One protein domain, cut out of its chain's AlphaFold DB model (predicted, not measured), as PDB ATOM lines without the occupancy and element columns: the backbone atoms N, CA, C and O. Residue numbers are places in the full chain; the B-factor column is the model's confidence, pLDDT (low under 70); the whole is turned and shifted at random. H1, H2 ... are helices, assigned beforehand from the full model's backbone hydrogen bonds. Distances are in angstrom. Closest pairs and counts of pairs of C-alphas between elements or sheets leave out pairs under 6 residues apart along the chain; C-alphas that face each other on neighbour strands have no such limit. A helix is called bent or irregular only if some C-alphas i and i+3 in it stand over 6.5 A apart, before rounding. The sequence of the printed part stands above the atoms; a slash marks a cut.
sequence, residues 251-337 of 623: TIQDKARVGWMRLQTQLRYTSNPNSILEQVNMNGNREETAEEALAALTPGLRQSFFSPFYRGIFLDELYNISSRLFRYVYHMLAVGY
ATOM      1  N   THR A 251     184.318 221.543 198.917       85.94
ATOM      2  CA  THR A 251     185.350 220.497 198.883       85.94
ATOM      3  C   THR A 251     184.742 219.105 198.691       85.94
ATOM      4  O   THR A 251     183.542 218.893 198.873       85.94
ATOM      5  N   ILE A 252     185.573 218.102 198.387       86.81
ATOM      6  CA  ILE A 252     185.142 216.690 198.383       86.81
ATOM      7  C   ILE A 252     184.604 216.284 199.766       86.81
ATOM      8  O   ILE A 252     183.602 215.575 199.862       86.81
ATOM      9  N   GLN A 253     185.220 216.786 200.841       89.19
ATOM     10  CA  GLN A 253     184.761 216.545 202.207       89.19
ATOM     11  C   GLN A 253     183.363 217.125 202.447       89.19
ATOM     12  O   GLN A 253     182.532 216.477 203.082       89.19
ATOM     13  N   ASP A 254     183.072 218.309 201.906       89.44
ATOM     14  CA  ASP A 254     181.732 218.886 201.980       89.44
ATOM     15  C   ASP A 254     180.699 218.011 201.266       89.44
ATOM     16  O   ASP A 254     179.642 217.721 201.824       89.44
ATOM     17  N   LYS A 255     181.023 217.533 200.061       88.50
ATOM     18  CA  LYS A 255     180.146 216.644 199.284       88.50
ATOM     19  C   LYS A 255     179.859 215.347 200.042       88.50
ATOM     20  O   LYS A 255     178.702 214.937 200.135       88.50
ATOM     21  N   ALA A 256     180.879 214.750 200.660       89.44
ATOM     22  CA  ALA A 256     180.718 213.576 201.517       89.44
ATOM     23  C   ALA A 256     179.827 213.866 202.739       89.44
ATOM     24  O   ALA A 256     178.947 213.067 203.054       89.44
ATOM     25  N   ARG A 257     179.992 215.024 203.398       91.31
ATOM     26  CA  ARG A 257     179.149 215.443 204.534       91.31
ATOM     27  C   ARG A 257     177.688 215.642 204.133       91.31
ATOM     28  O   ARG A 257     176.804 215.179 204.848       91.31
ATOM     29  N   VAL A 258     177.424 216.279 202.992       89.81
ATOM     30  CA  VAL A 258     176.059 216.452 202.461       89.81
ATOM     31  C   VAL A 258     175.437 215.094 202.119       89.81
ATOM     32  O   VAL A 258     174.308 214.811 202.526       89.81
ATOM     33  N   GLY A 259     176.190 214.212 201.453       89.12
ATOM     34  CA  GLY A 259     175.757 212.841 201.164       89.12
ATOM     35  C   GLY A 259     175.453 212.036 202.432       89.12
ATOM     36  O   GLY A 259     174.418 211.375 202.519       89.12
ATOM     37  N   TRP A 260     176.296 212.155 203.458       90.25
ATOM     38  CA  TRP A 260     176.073 211.525 204.758       90.25
ATOM     39  C   TRP A 260     174.829 212.075 205.462       90.25
ATOM     40  O   TRP A 260     173.993 211.298 205.918       90.25
ATOM     41  N   MET A 261     174.646 213.399 205.485       89.31
ATOM     42  CA  MET A 261     173.448 214.036 206.040       89.31
ATOM     43  C   MET A 261     172.182 213.542 205.332       89.31
ATOM     44  O   MET A 261     171.183 213.230 205.981       89.31
ATOM     45  N   ARG A 262     172.225 213.391 204.002       89.06
ATOM     46  CA  ARG A 262     171.128 212.788 203.237       89.06
ATOM     47  C   ARG A 262     170.822 211.378 203.727       89.06
ATOM     48  O   ARG A 262     169.686 211.121 204.122       89.06
ATOM     49  N   LEU A 263     171.826 210.501 203.737       89.06
ATOM     50  CA  LEU A 263     171.666 209.108 204.148       89.06
ATOM     51  C   LEU A 263     171.104 209.008 205.572       89.06
ATOM     52  O   LEU A 263     170.153 208.270 205.810       89.06
ATOM     53  N   GLN A 264     171.627 209.808 206.504       87.31
ATOM     54  CA  GLN A 264     171.134 209.864 207.879       87.31
ATOM     55  C   GLN A 264     169.652 210.236 207.945       87.31
ATOM     56  O   GLN A 264     168.892 209.565 208.644       87.31
ATOM     57  N   THR A 265     169.222 211.276 207.223       83.88
ATOM     58  CA  THR A 265     167.806 211.668 207.242       83.88
ATOM     59  C   THR A 265     166.899 210.614 206.611       83.88
ATOM     60  O   THR A 265     165.811 210.366 207.123       83.88
ATOM     61  N   GLN A 266     167.340 209.954 205.539       84.75
ATOM     62  CA  GLN A 266     166.576 208.889 204.889       84.75
ATOM     63  C   GLN A 266     166.436 207.664 205.796       84.75
ATOM     64  O   GLN A 266     165.324 207.194 206.025       84.75
ATOM     65  N   LEU A 267     167.532 207.183 206.384       85.81
ATOM     66  CA  LEU A 267     167.499 206.005 207.254       85.81
ATOM     67  C   LEU A 267     166.681 206.235 208.530       85.81
ATOM     68  O   LEU A 267     166.011 205.320 208.998       85.81
ATOM     69  N   ARG A 268     166.727 207.445 209.101       82.12
ATOM     70  CA  ARG A 268     166.088 207.732 210.395       82.12
ATOM     71  C   ARG A 268     164.622 208.138 210.291       82.12
ATOM     72  O   ARG A 268     163.866 207.843 211.210       82.12
ATOM     73  N   TYR A 269     164.223 208.827 209.220       82.31
ATOM     74  CA  TYR A 269     162.954 209.568 209.218       82.31
ATOM     75  C   TYR A 269     161.970 209.176 208.120       82.31
ATOM     76  O   TYR A 269     160.849 209.671 208.141       82.31
ATOM     77  N   THR A 270     162.317 208.251 207.218       77.75
ATOM     78  CA  THR A 270     161.418 207.847 206.118       77.75
ATOM     79  C   THR A 270     160.040 207.382 206.613       77.75
ATOM     80  O   THR A 270     159.028 207.734 206.013       77.75
ATOM     81  N   SER A 271     159.977 206.641 207.725       77.19
ATOM     82  CA  SER A 271     158.709 206.118 208.258       77.19
ATOM     83  C   SER A 271     157.882 207.157 209.021       77.19
ATOM     84  O   SER A 271     156.658 207.070 209.036       77.19
ATOM     85  N   ASN A 272     158.532 208.127 209.672       81.62
ATOM     86  CA  ASN A 272     157.859 209.205 210.397       81.62
ATOM     87  C   ASN A 272     158.676 210.508 210.320       81.62
ATOM     88  O   ASN A 272     159.423 210.825 211.254       81.62
ATOM     89  N   PRO A 273     158.524 211.291 209.240       81.88
ATOM     90  CA  PRO A 273     159.276 212.530 209.073       81.88
ATOM     91  C   PRO A 273     158.977 213.595 210.134       81.88
ATOM     92  O   PRO A 273     159.848 214.399 210.460       81.88
ATOM     93  N   ASN A 274     157.769 213.599 210.708       81.00
ATOM     94  CA  ASN A 274     157.368 214.587 211.714       81.00
ATOM     95  C   ASN A 274     158.152 214.424 213.030       81.00
ATOM     96  O   ASN A 274     158.362 215.407 213.737       81.00
ATOM     97  N   SER A 275     158.715 213.237 213.294       80.44
ATOM     98  CA  SER A 275     159.612 213.002 214.439       80.44
ATOM     99  C   SER A 275     160.886 213.863 214.421       80.44
ATOM    100  O   SER A 275     161.533 214.036 215.455       80.44
ATOM    101  N   ILE A 276     161.259 214.444 213.271       82.06
ATOM    102  CA  ILE A 276     162.347 215.433 213.187       82.06
ATOM    103  C   ILE A 276     162.005 216.678 214.011       82.06
ATOM    104  O   ILE A 276     162.859 217.221 214.708       82.06
ATOM    105  N   LEU A 277     160.747 217.115 213.949       77.88
ATOM    106  CA  LEU A 277     160.261 218.317 214.622       77.88
ATOM    107  C   LEU A 277     160.060 218.085 216.126       77.88
ATOM    108  O   LEU A 277     160.113 219.026 216.911       77.88
ATOM    109  N   GLU A 278     159.869 216.834 216.537       72.81
ATOM    110  CA  GLU A 278     159.642 216.444 217.934       72.81
ATOM    111  C   GLU A 278     160.931 216.255 218.736       72.81
ATOM    112  O   GLU A 278     160.879 216.188 219.964       72.81
ATOM    113  N   GLN A 279     162.088 216.191 218.072       66.75
ATOM    114  CA  GLN A 279     163.369 216.032 218.754       66.75
ATOM    115  C   GLN A 279     163.613 217.184 219.728       66.75
ATOM    116  O   GLN A 279     163.466 218.354 219.382       66.75
ATOM    117  N   VAL A 280     163.996 216.837 220.953       60.06
ATOM    118  CA  VAL A 280     164.478 217.781 221.961       60.06
ATOM    119  C   VAL A 280     165.985 217.583 222.058       60.06
ATOM    120  O   VAL A 280     166.454 216.450 222.188       60.06
ATOM    121  N   ASN A 281     166.754 218.667 221.956       55.00
ATOM    122  CA  ASN A 281     168.205 218.595 222.091       55.00
ATOM    123  C   ASN A 281     168.574 218.091 223.493       55.00
ATOM    124  O   ASN A 281     168.120 218.639 224.496       55.00
ATOM    125  N   MET A 282     169.430 217.066 223.571       44.00
ATOM    126  CA  MET A 282     169.864 216.486 224.853       44.00
ATOM    127  C   MET A 282     170.747 217.432 225.691       44.00
ATOM    128  O   MET A 282     170.983 217.161 226.864       44.00
ATOM    129  N   ASN A 283     171.199 218.559 225.125       46.53
ATOM    130  CA  ASN A 283     172.169 219.479 225.735       46.53
ATOM    131  C   ASN A 283     171.529 220.696 226.436       46.53
ATOM    132  O   ASN A 283     172.161 221.741 226.575       46.53
ATOM    133  N   GLY A 284     170.279 220.570 226.886       50.09
ATOM    134  CA  GLY A 284     169.527 221.663 227.502       50.09
ATOM    135  C   GLY A 284     168.637 222.391 226.495       50.09
ATOM    136  O   GLY A 284     168.855 222.329 225.290       50.09
ATOM    137  N   ASN A 285     167.604 223.055 227.013       58.72
ATOM    138  CA  ASN A 285     166.397 223.549 226.329       58.72
ATOM    139  C   ASN A 285     166.582 224.520 225.128       58.72
ATOM    140  O   ASN A 285     165.600 225.118 224.694       58.72
ATOM    141  N   ARG A 286     167.793 224.720 224.588       74.38
ATOM    142  CA  ARG A 286     168.054 225.620 223.454       74.38
ATOM    143  C   ARG A 286     167.931 224.886 222.114       74.38
ATOM    144  O   ARG A 286     168.577 223.860 221.883       74.38
ATOM    145  N   GLU A 287     167.134 225.451 221.210       77.75
ATOM    146  CA  GLU A 287     167.094 225.035 219.807       77.75
ATOM    147  C   GLU A 287     168.434 225.353 219.124       77.75
ATOM    148  O   GLU A 287     168.955 226.460 219.252       77.75
ATOM    149  N   GLU A 288     168.983 224.388 218.386       85.94
ATOM    150  CA  GLU A 288     170.140 224.607 217.505       85.94
ATOM    151  C   GLU A 288     169.658 225.295 216.219       85.94
ATOM    152  O   GLU A 288     168.588 224.974 215.702       85.94
ATOM    153  N   THR A 289     170.443 226.215 215.676       89.69
ATOM    154  CA  THR A 289     170.159 226.913 214.418       89.69
ATOM    155  C   THR A 289     170.589 226.095 213.195       89.69
ATOM    156  O   THR A 289     171.422 225.191 213.273       89.69
ATOM    157  N   ALA A 290     170.048 226.410 212.019       90.69
ATOM    158  CA  ALA A 290     170.472 225.784 210.770       90.69
ATOM    159  C   ALA A 290     171.936 226.112 210.436       90.69
ATOM    160  O   ALA A 290     172.626 225.282 209.847       90.69
ATOM    161  N   GLU A 291     172.425 227.292 210.828       91.00
ATOM    162  CA  GLU A 291     173.837 227.653 210.672       91.00
ATOM    163  C   GLU A 291     174.753 226.756 211.516       91.00
ATOM    164  O   GLU A 291     175.714 226.201 210.978       91.00
ATOM    165  N   GLU A 292     174.421 226.543 212.794       91.50
ATOM    166  CA  GLU A 292     175.151 225.629 213.687       91.50
ATOM    167  C   GLU A 292     175.142 224.192 213.136       91.50
ATOM    168  O   GLU A 292     176.195 223.560 213.031       91.50
ATOM    169  N   ALA A 293     173.990 223.718 212.648       90.88
ATOM    170  CA  ALA A 293     173.862 222.387 212.052       90.88
ATOM    171  C   ALA A 293     174.710 222.194 210.777       90.88
ATOM    172  O   ALA A 293     175.032 221.063 210.406       90.88
ATOM    173  N   LEU A 294     175.077 223.288 210.104       93.19
ATOM    174  CA  LEU A 294     175.903 223.309 208.896       93.19
ATOM    175  C   LEU A 294     177.354 223.742 209.177       93.19
ATOM    176  O   LEU A 294     178.142 223.879 208.235       93.19
ATOM    177  N   ALA A 295     177.744 223.934 210.442       92.12
ATOM    178  CA  ALA A 295     179.052 224.471 210.833       92.12
ATOM    179  C   ALA A 295     180.242 223.659 210.286       92.12
ATOM    180  O   ALA A 295     181.291 224.226 209.975       92.12
ATOM    181  N   ALA A 296     180.060 222.350 210.084       91.19
ATOM    182  CA  ALA A 296     181.082 221.460 209.536       91.19
ATOM    183  C   ALA A 296     181.339 221.636 208.025       91.19
ATOM    184  O   ALA A 296     182.320 221.095 207.521       91.19
ATOM    185  N   LEU A 297     180.476 222.338 207.284       91.31
ATOM    186  CA  LEU A 297     180.701 222.633 205.864       91.31
ATOM    187  C   LEU A 297     181.649 223.825 205.682       91.31
ATOM    188  O   LEU A 297     181.780 224.675 206.562       91.31
ATOM    189  N   THR A 298     182.293 223.941 204.524       89.81
ATOM    190  CA  THR A 298     183.074 225.147 204.214       89.81
ATOM    191  C   THR A 298     182.184 226.393 204.083       89.81
ATOM    192  O   THR A 298     181.044 226.298 203.607       89.81
ATOM    193  N   PRO A 299     182.692 227.594 204.437       84.81
ATOM    194  CA  PRO A 299     181.959 228.846 204.247       84.81
ATOM    195  C   PRO A 299     181.505 229.060 202.800       84.81
ATOM    196  O   PRO A 299     180.385 229.505 202.582       84.81
ATOM    197  N   GLY A 300     182.330 228.669 201.820       82.88
ATOM    198  CA  GLY A 300     182.006 228.799 200.398       82.88
ATOM    199  C   GLY A 300     180.749 228.025 199.999       82.88
ATOM    200  O   GLY A 300     179.859 228.600 199.374       82.88
ATOM    201  N   LEU A 301     180.624 226.753 200.407       86.19
ATOM    202  CA  LEU A 301     179.421 225.957 200.137       86.19
ATOM    203  C   LEU A 301     178.202 226.497 200.892       86.19
ATOM    204  O   LEU A 301     177.110 226.597 200.325       86.19
ATOM    205  N   ARG A 302     178.383 226.868 202.166       88.56
ATOM    206  CA  ARG A 302     177.298 227.448 202.964       88.56
ATOM    207  C   ARG A 302     176.755 228.726 202.336       88.56
ATOM    208  O   ARG A 302     175.547 228.840 202.181       88.56
ATOM    209  N   GLN A 303     177.623 229.661 201.967       84.94
ATOM    210  CA  GLN A 303     177.229 230.972 201.449       84.94
ATOM    211  C   GLN A 303     176.717 230.905 200.010       84.94
ATOM    212  O   GLN A 303     175.783 231.620 199.676       84.94
ATOM    213  N   SER A 304     177.283 230.032 199.172       84.62
ATOM    214  CA  SER A 304     176.915 229.968 197.749       84.62
ATOM    215  C   SER A 304     175.646 229.156 197.484       84.62
ATOM    216  O   SER A 304     174.951 229.423 196.509       84.62
ATOM    217  N   PHE A 305     175.320 228.174 198.335       88.69
ATOM    218  CA  PHE A 305     174.165 227.291 198.130       88.69
ATOM    219  C   PHE A 305     173.199 227.286 199.313       88.69
ATOM    220  O   PHE A 305     172.063 227.728 199.165       88.69
ATOM    221  N   PHE A 306     173.625 226.819 200.493       90.94
ATOM    222  CA  PHE A 306     172.695 226.598 201.610       90.94
ATOM    223  C   PHE A 306     172.027 227.894 202.087       90.94
ATOM    224  O   PHE A 306     170.820 227.915 202.292       90.94
ATOM    225  N   SER A 307     172.785 228.979 202.226       89.50
ATOM    226  CA  SER A 307     172.268 230.275 202.665       89.50
ATOM    227  C   SER A 307     171.205 230.824 201.703       89.50
ATOM    228  O   SER A 307     170.062 230.932 202.139       89.50
ATOM    229  N   PRO A 308     171.476 231.091 200.408       89.38
ATOM    230  CA  PRO A 308     170.462 231.647 199.504       89.38
ATOM    231  C   PRO A 308     169.285 230.691 199.259       89.38
ATOM    232  O   PRO A 308     168.138 231.131 199.137       89.38
ATOM    233  N   PHE A 309     169.531 229.378 199.238       91.81
ATOM    234  CA  PHE A 309     168.477 228.384 199.046       91.81
ATOM    235  C   PHE A 309     167.492 228.367 200.222       91.81
ATOM    236  O   PHE A 309     166.286 228.540 200.032       91.81
ATOM    237  N   TYR A 310     167.990 228.230 201.454       91.69
ATOM    238  CA  TYR A 310     167.131 228.186 202.639       91.69
ATOM    239  C   TYR A 310     166.606 229.559 203.054       91.69
ATOM    240  O   TYR A 310     165.493 229.628 203.573       91.69
ATOM    241  N   ARG A 311     167.313 230.648 202.732       89.69
ATOM    242  CA  ARG A 311     166.766 232.012 202.794       89.69
ATOM    243  C   ARG A 311     165.574 232.176 201.860       89.69
ATOM    244  O   ARG A 311     164.605 232.822 202.232       89.69
ATOM    245  N   GLY A 312     165.583 231.536 200.692       90.19
ATOM    246  CA  GLY A 312     164.422 231.509 199.798       90.19
ATOM    247  C   GLY A 312     163.217 230.758 200.375       90.19
ATOM    248  O   GLY A 312     162.084 231.171 200.158       90.19
ATOM    249  N   ILE A 313     163.455 229.682 201.130       91.56
ATOM    250  CA  ILE A 313     162.398 228.840 201.723       91.56
ATOM    251  C   ILE A 313     161.821 229.458 203.001       91.56
ATOM    252  O   ILE A 313     160.612 229.417 203.238       91.56
ATOM    253  N   PHE A 314     162.690 229.977 203.862       89.06
ATOM    254  CA  PHE A 314     162.322 230.455 205.191       89.06
ATOM    255  C   PHE A 314     162.276 231.974 205.295       89.06
ATOM    256  O   PHE A 314     161.919 232.492 206.346       89.06
ATOM    257  N   LEU A 315     162.631 232.698 204.238       88.62
ATOM    258  CA  LEU A 315     162.624 234.160 204.212       88.62
ATOM    259  C   LEU A 315     163.438 234.782 205.360       88.62
ATOM    260  O   LEU A 315     163.069 235.821 205.907       88.62
ATOM    261  N   ASP A 316     164.505 234.095 205.770       85.44
ATOM    262  CA  ASP A 316     165.347 234.454 206.910       85.44
ATOM    263  C   ASP A 316     166.736 233.831 206.780       85.44
ATOM    264  O   ASP A 316     166.973 232.954 205.949       85.44
ATOM    265  N   GLU A 317     167.649 234.277 207.626       85.69
ATOM    266  CA  GLU A 317     169.022 233.796 207.637       85.69
ATOM    267  C   GLU A 317     169.161 232.468 208.390       85.69
ATOM    268  O   GLU A 317     168.393 232.158 209.301       85.69
ATOM    269  N   LEU A 318     170.186 231.681 208.040       88.06
ATOM    270  CA  LEU A 318     170.436 230.359 208.639       88.06
ATOM    271  C   LEU A 318     170.562 230.400 210.170       88.06
ATOM    272  O   LEU A 318     170.119 229.467 210.838       88.06
ATOM    273  N   TYR A 319     171.110 231.483 210.723       87.19
ATOM    274  CA  TYR A 319     171.231 231.688 212.168       87.19
ATOM    275  C   TYR A 319     169.897 232.004 212.864       87.19
ATOM    276  O   TYR A 319     169.826 231.936 214.083       87.19
ATOM    277  N   ASN A 320     168.836 232.312 212.109       83.31
ATOM    278  CA  ASN A 320     167.470 232.542 212.598       83.31
ATOM    279  C   ASN A 320     166.529 231.348 212.335       83.31
ATOM    280  O   ASN A 320     165.345 231.386 212.679       83.31
ATOM    281  N   ILE A 321     167.023 230.293 211.682       86.19
ATOM    282  CA  ILE A 321     166.235 229.120 211.290       86.19
ATOM    283  C   ILE A 321     166.507 227.977 212.266       86.19
ATOM    284  O   ILE A 321     167.659 227.691 212.574       86.19
ATOM    285  N   SER A 322     165.461 227.281 212.712       86.12
ATOM    286  CA  SER A 322     165.594 226.069 213.535       86.12
ATOM    287  C   SER A 322     166.284 224.944 212.753       86.12
ATOM    288  O   SER A 322     165.908 224.637 211.617       86.12
ATOM    289  N   SER A 323     167.248 224.262 213.374       87.69
ATOM    290  CA  SER A 323     167.930 223.110 212.778       87.69
ATOM    291  C   SER A 323     166.974 221.943 212.530       87.69
ATOM    292  O   SER A 323     167.129 221.230 211.538       87.69
ATOM    293  N   ARG A 324     165.949 221.756 213.375       86.81
ATOM    294  CA  ARG A 324     164.901 220.743 213.171       86.81
ATOM    295  C   ARG A 324     164.084 221.035 211.927       86.81
ATOM    296  O   ARG A 324     163.897 220.145 211.101       86.81
ATOM    297  N   LEU A 325     163.642 222.279 211.751       86.94
ATOM    298  CA  LEU A 325     162.878 222.650 210.564       86.94
ATOM    299  C   LEU A 325     163.740 222.598 209.296       86.94
ATOM    300  O   LEU A 325     163.282 222.107 208.264       86.94
ATOM    301  N   PHE A 326     165.003 223.025 209.382       91.50
ATOM    302  CA  PHE A 326     165.982 222.833 208.313       91.50
ATOM    303  C   PHE A 326     166.111 221.351 207.933       91.50
ATOM    304  O   PHE A 326     165.929 221.011 206.765       91.50
ATOM    305  N   ARG A 327     166.347 220.453 208.903       90.81
ATOM    306  CA  ARG A 327     166.467 219.000 208.676       90.81
ATOM    307  C   ARG A 327     165.179 218.403 208.112       90.81
ATOM    308  O   ARG A 327     165.251 217.542 207.239       90.81
ATOM    309  N   TYR A 328     164.018 218.876 208.565       90.88
ATOM    310  CA  TYR A 328     162.715 218.449 208.061       90.88
ATOM    311  C   TYR A 328     162.556 218.792 206.578       90.88
ATOM    312  O   TYR A 328     162.285 217.913 205.765       90.88
ATOM    313  N   VAL A 329     162.796 220.049 206.195       91.81
ATOM    314  CA  VAL A 329     162.693 220.465 204.788       91.81
ATOM    315  C   VAL A 329     163.795 219.833 203.935       91.81
ATOM    316  O   VAL A 329     163.517 219.386 202.824       91.81
ATOM    317  N   TYR A 330     165.022 219.721 204.453       92.31
ATOM    318  CA  TYR A 330     166.110 218.995 203.793       92.31
ATOM    319  C   TYR A 330     165.710 217.549 203.486       92.31
ATOM    320  O   TYR A 330     165.875 217.095 202.358       92.31
ATOM    321  N   HIS A 331     165.116 216.845 204.454       92.25
ATOM    322  CA  HIS A 331     164.612 215.490 204.252       92.25
ATOM    323  C   HIS A 331     163.541 215.444 203.154       92.25
ATOM    324  O   HIS A 331     163.632 214.609 202.257       92.25
ATOM    325  N   MET A 332     162.572 216.368 203.168       92.31
ATOM    326  CA  MET A 332     161.507 216.430 202.155       92.31
ATOM    327  C   MET A 332     162.052 216.633 200.738       92.31
ATOM    328  O   MET A 332     161.600 215.969 199.806       92.31
ATOM    329  N   LEU A 333     163.062 217.488 200.579       90.50
ATOM    330  CA  LEU A 333     163.754 217.699 199.304       90.50
ATOM    331  C   LEU A 333     164.635 216.502 198.910       90.50
ATOM    332  O   LEU A 333     164.757 216.177 197.733       90.50
ATOM    333  N   ALA A 334     165.211 215.797 199.886       88.62
ATOM    334  CA  ALA A 334     166.024 214.608 199.648       88.62
ATOM    335  C   ALA A 334     165.211 213.375 199.221       88.62
ATOM    336  O   ALA A 334     165.764 212.494 198.551       88.62
ATOM    337  N   VAL A 335     163.936 213.279 199.636       88.75
ATOM    338  CA  VAL A 335     163.041 212.137 199.350       88.75
ATOM    339  C   VAL A 335     161.931 212.446 198.347       88.75
ATOM    340  O   VAL A 335     161.420 211.515 197.735       88.75
ATOM    341  N   GLY A 336     161.643 213.711 198.037       90.12
ATOM    342  CA  GLY A 336     160.677 214.105 197.001       90.12
ATOM    343  C   GLY A 336     161.184 215.201 196.072       90.12
ATOM    344  O   GLY A 336     162.378 215.483 196.039       90.12
ATOM    345  N   TYR A 337     160.266 215.794 195.313       92.38
ATOM    346  CA  TYR A 337     160.542 216.859 194.349       92.38
ATOM    347  C   TYR A 337     159.834 218.154 194.749       92.38
ATOM    348  O   TYR A 337     158.790 218.114 195.405       92.38
TER     349      TYR A 337
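Overview. This is residues 251 to 337 of the 623 residues of the protein "Similar to oxidoreductase" of Cyanidioschyzon merolae (strain 10D) (UniProt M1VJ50). Long helix H1 makes one side, and H5 crosses its second half at about a right angle; short H2 and H3 pack on the beginning of H5, and kinked H4 covers another side with few contacts. The printed part has 87 residues, 55 of them in the five named helices, H1 to H5 in order along the chain, with no named strand; its class is all helix, and it is compact, with a radius of gyration of the C-alphas of 12.7 A and spans of 31 by 26 by 25 A.

Arrangement. H1, residues 252 to 269, touches the hub H5, residues 323 to 335, with residues 262 to 269 alone, about perpendicular at 89 degrees; the closest C-alphas, of Thr 265 and His 331, are 5.8 A apart. H5 touches H2, residues 275 to 278, at Leu 277 and Arg 324 (closest C-alphas, 5.4 A), and H3, residues 290 to 293, at Ala 290 and Ser 323 (4.2 A). H4, residues 299 to 314, touches no helix but is near H3. In H1 and H5 every O i to N i+4 pair is within hydrogen-bond range, in H4 10 of 12; H2 and H3 are too short for such a pair.

Along the chain. H1 begins at C-alpha 252 (185.142, 216.690, 198.383) and is 25.7 A long. H4, 19.7 A, is only just irregular, C-alphas 304 and 307 being 6.8 A apart. H5, 18.0 A, ends at C-alpha 335 (163.041, 212.137, 199.350).

Size, cuts and confidence. The printed part has no cut; H2 to H3 is a long link, and residues 279 to 285 are under pLDDT 70.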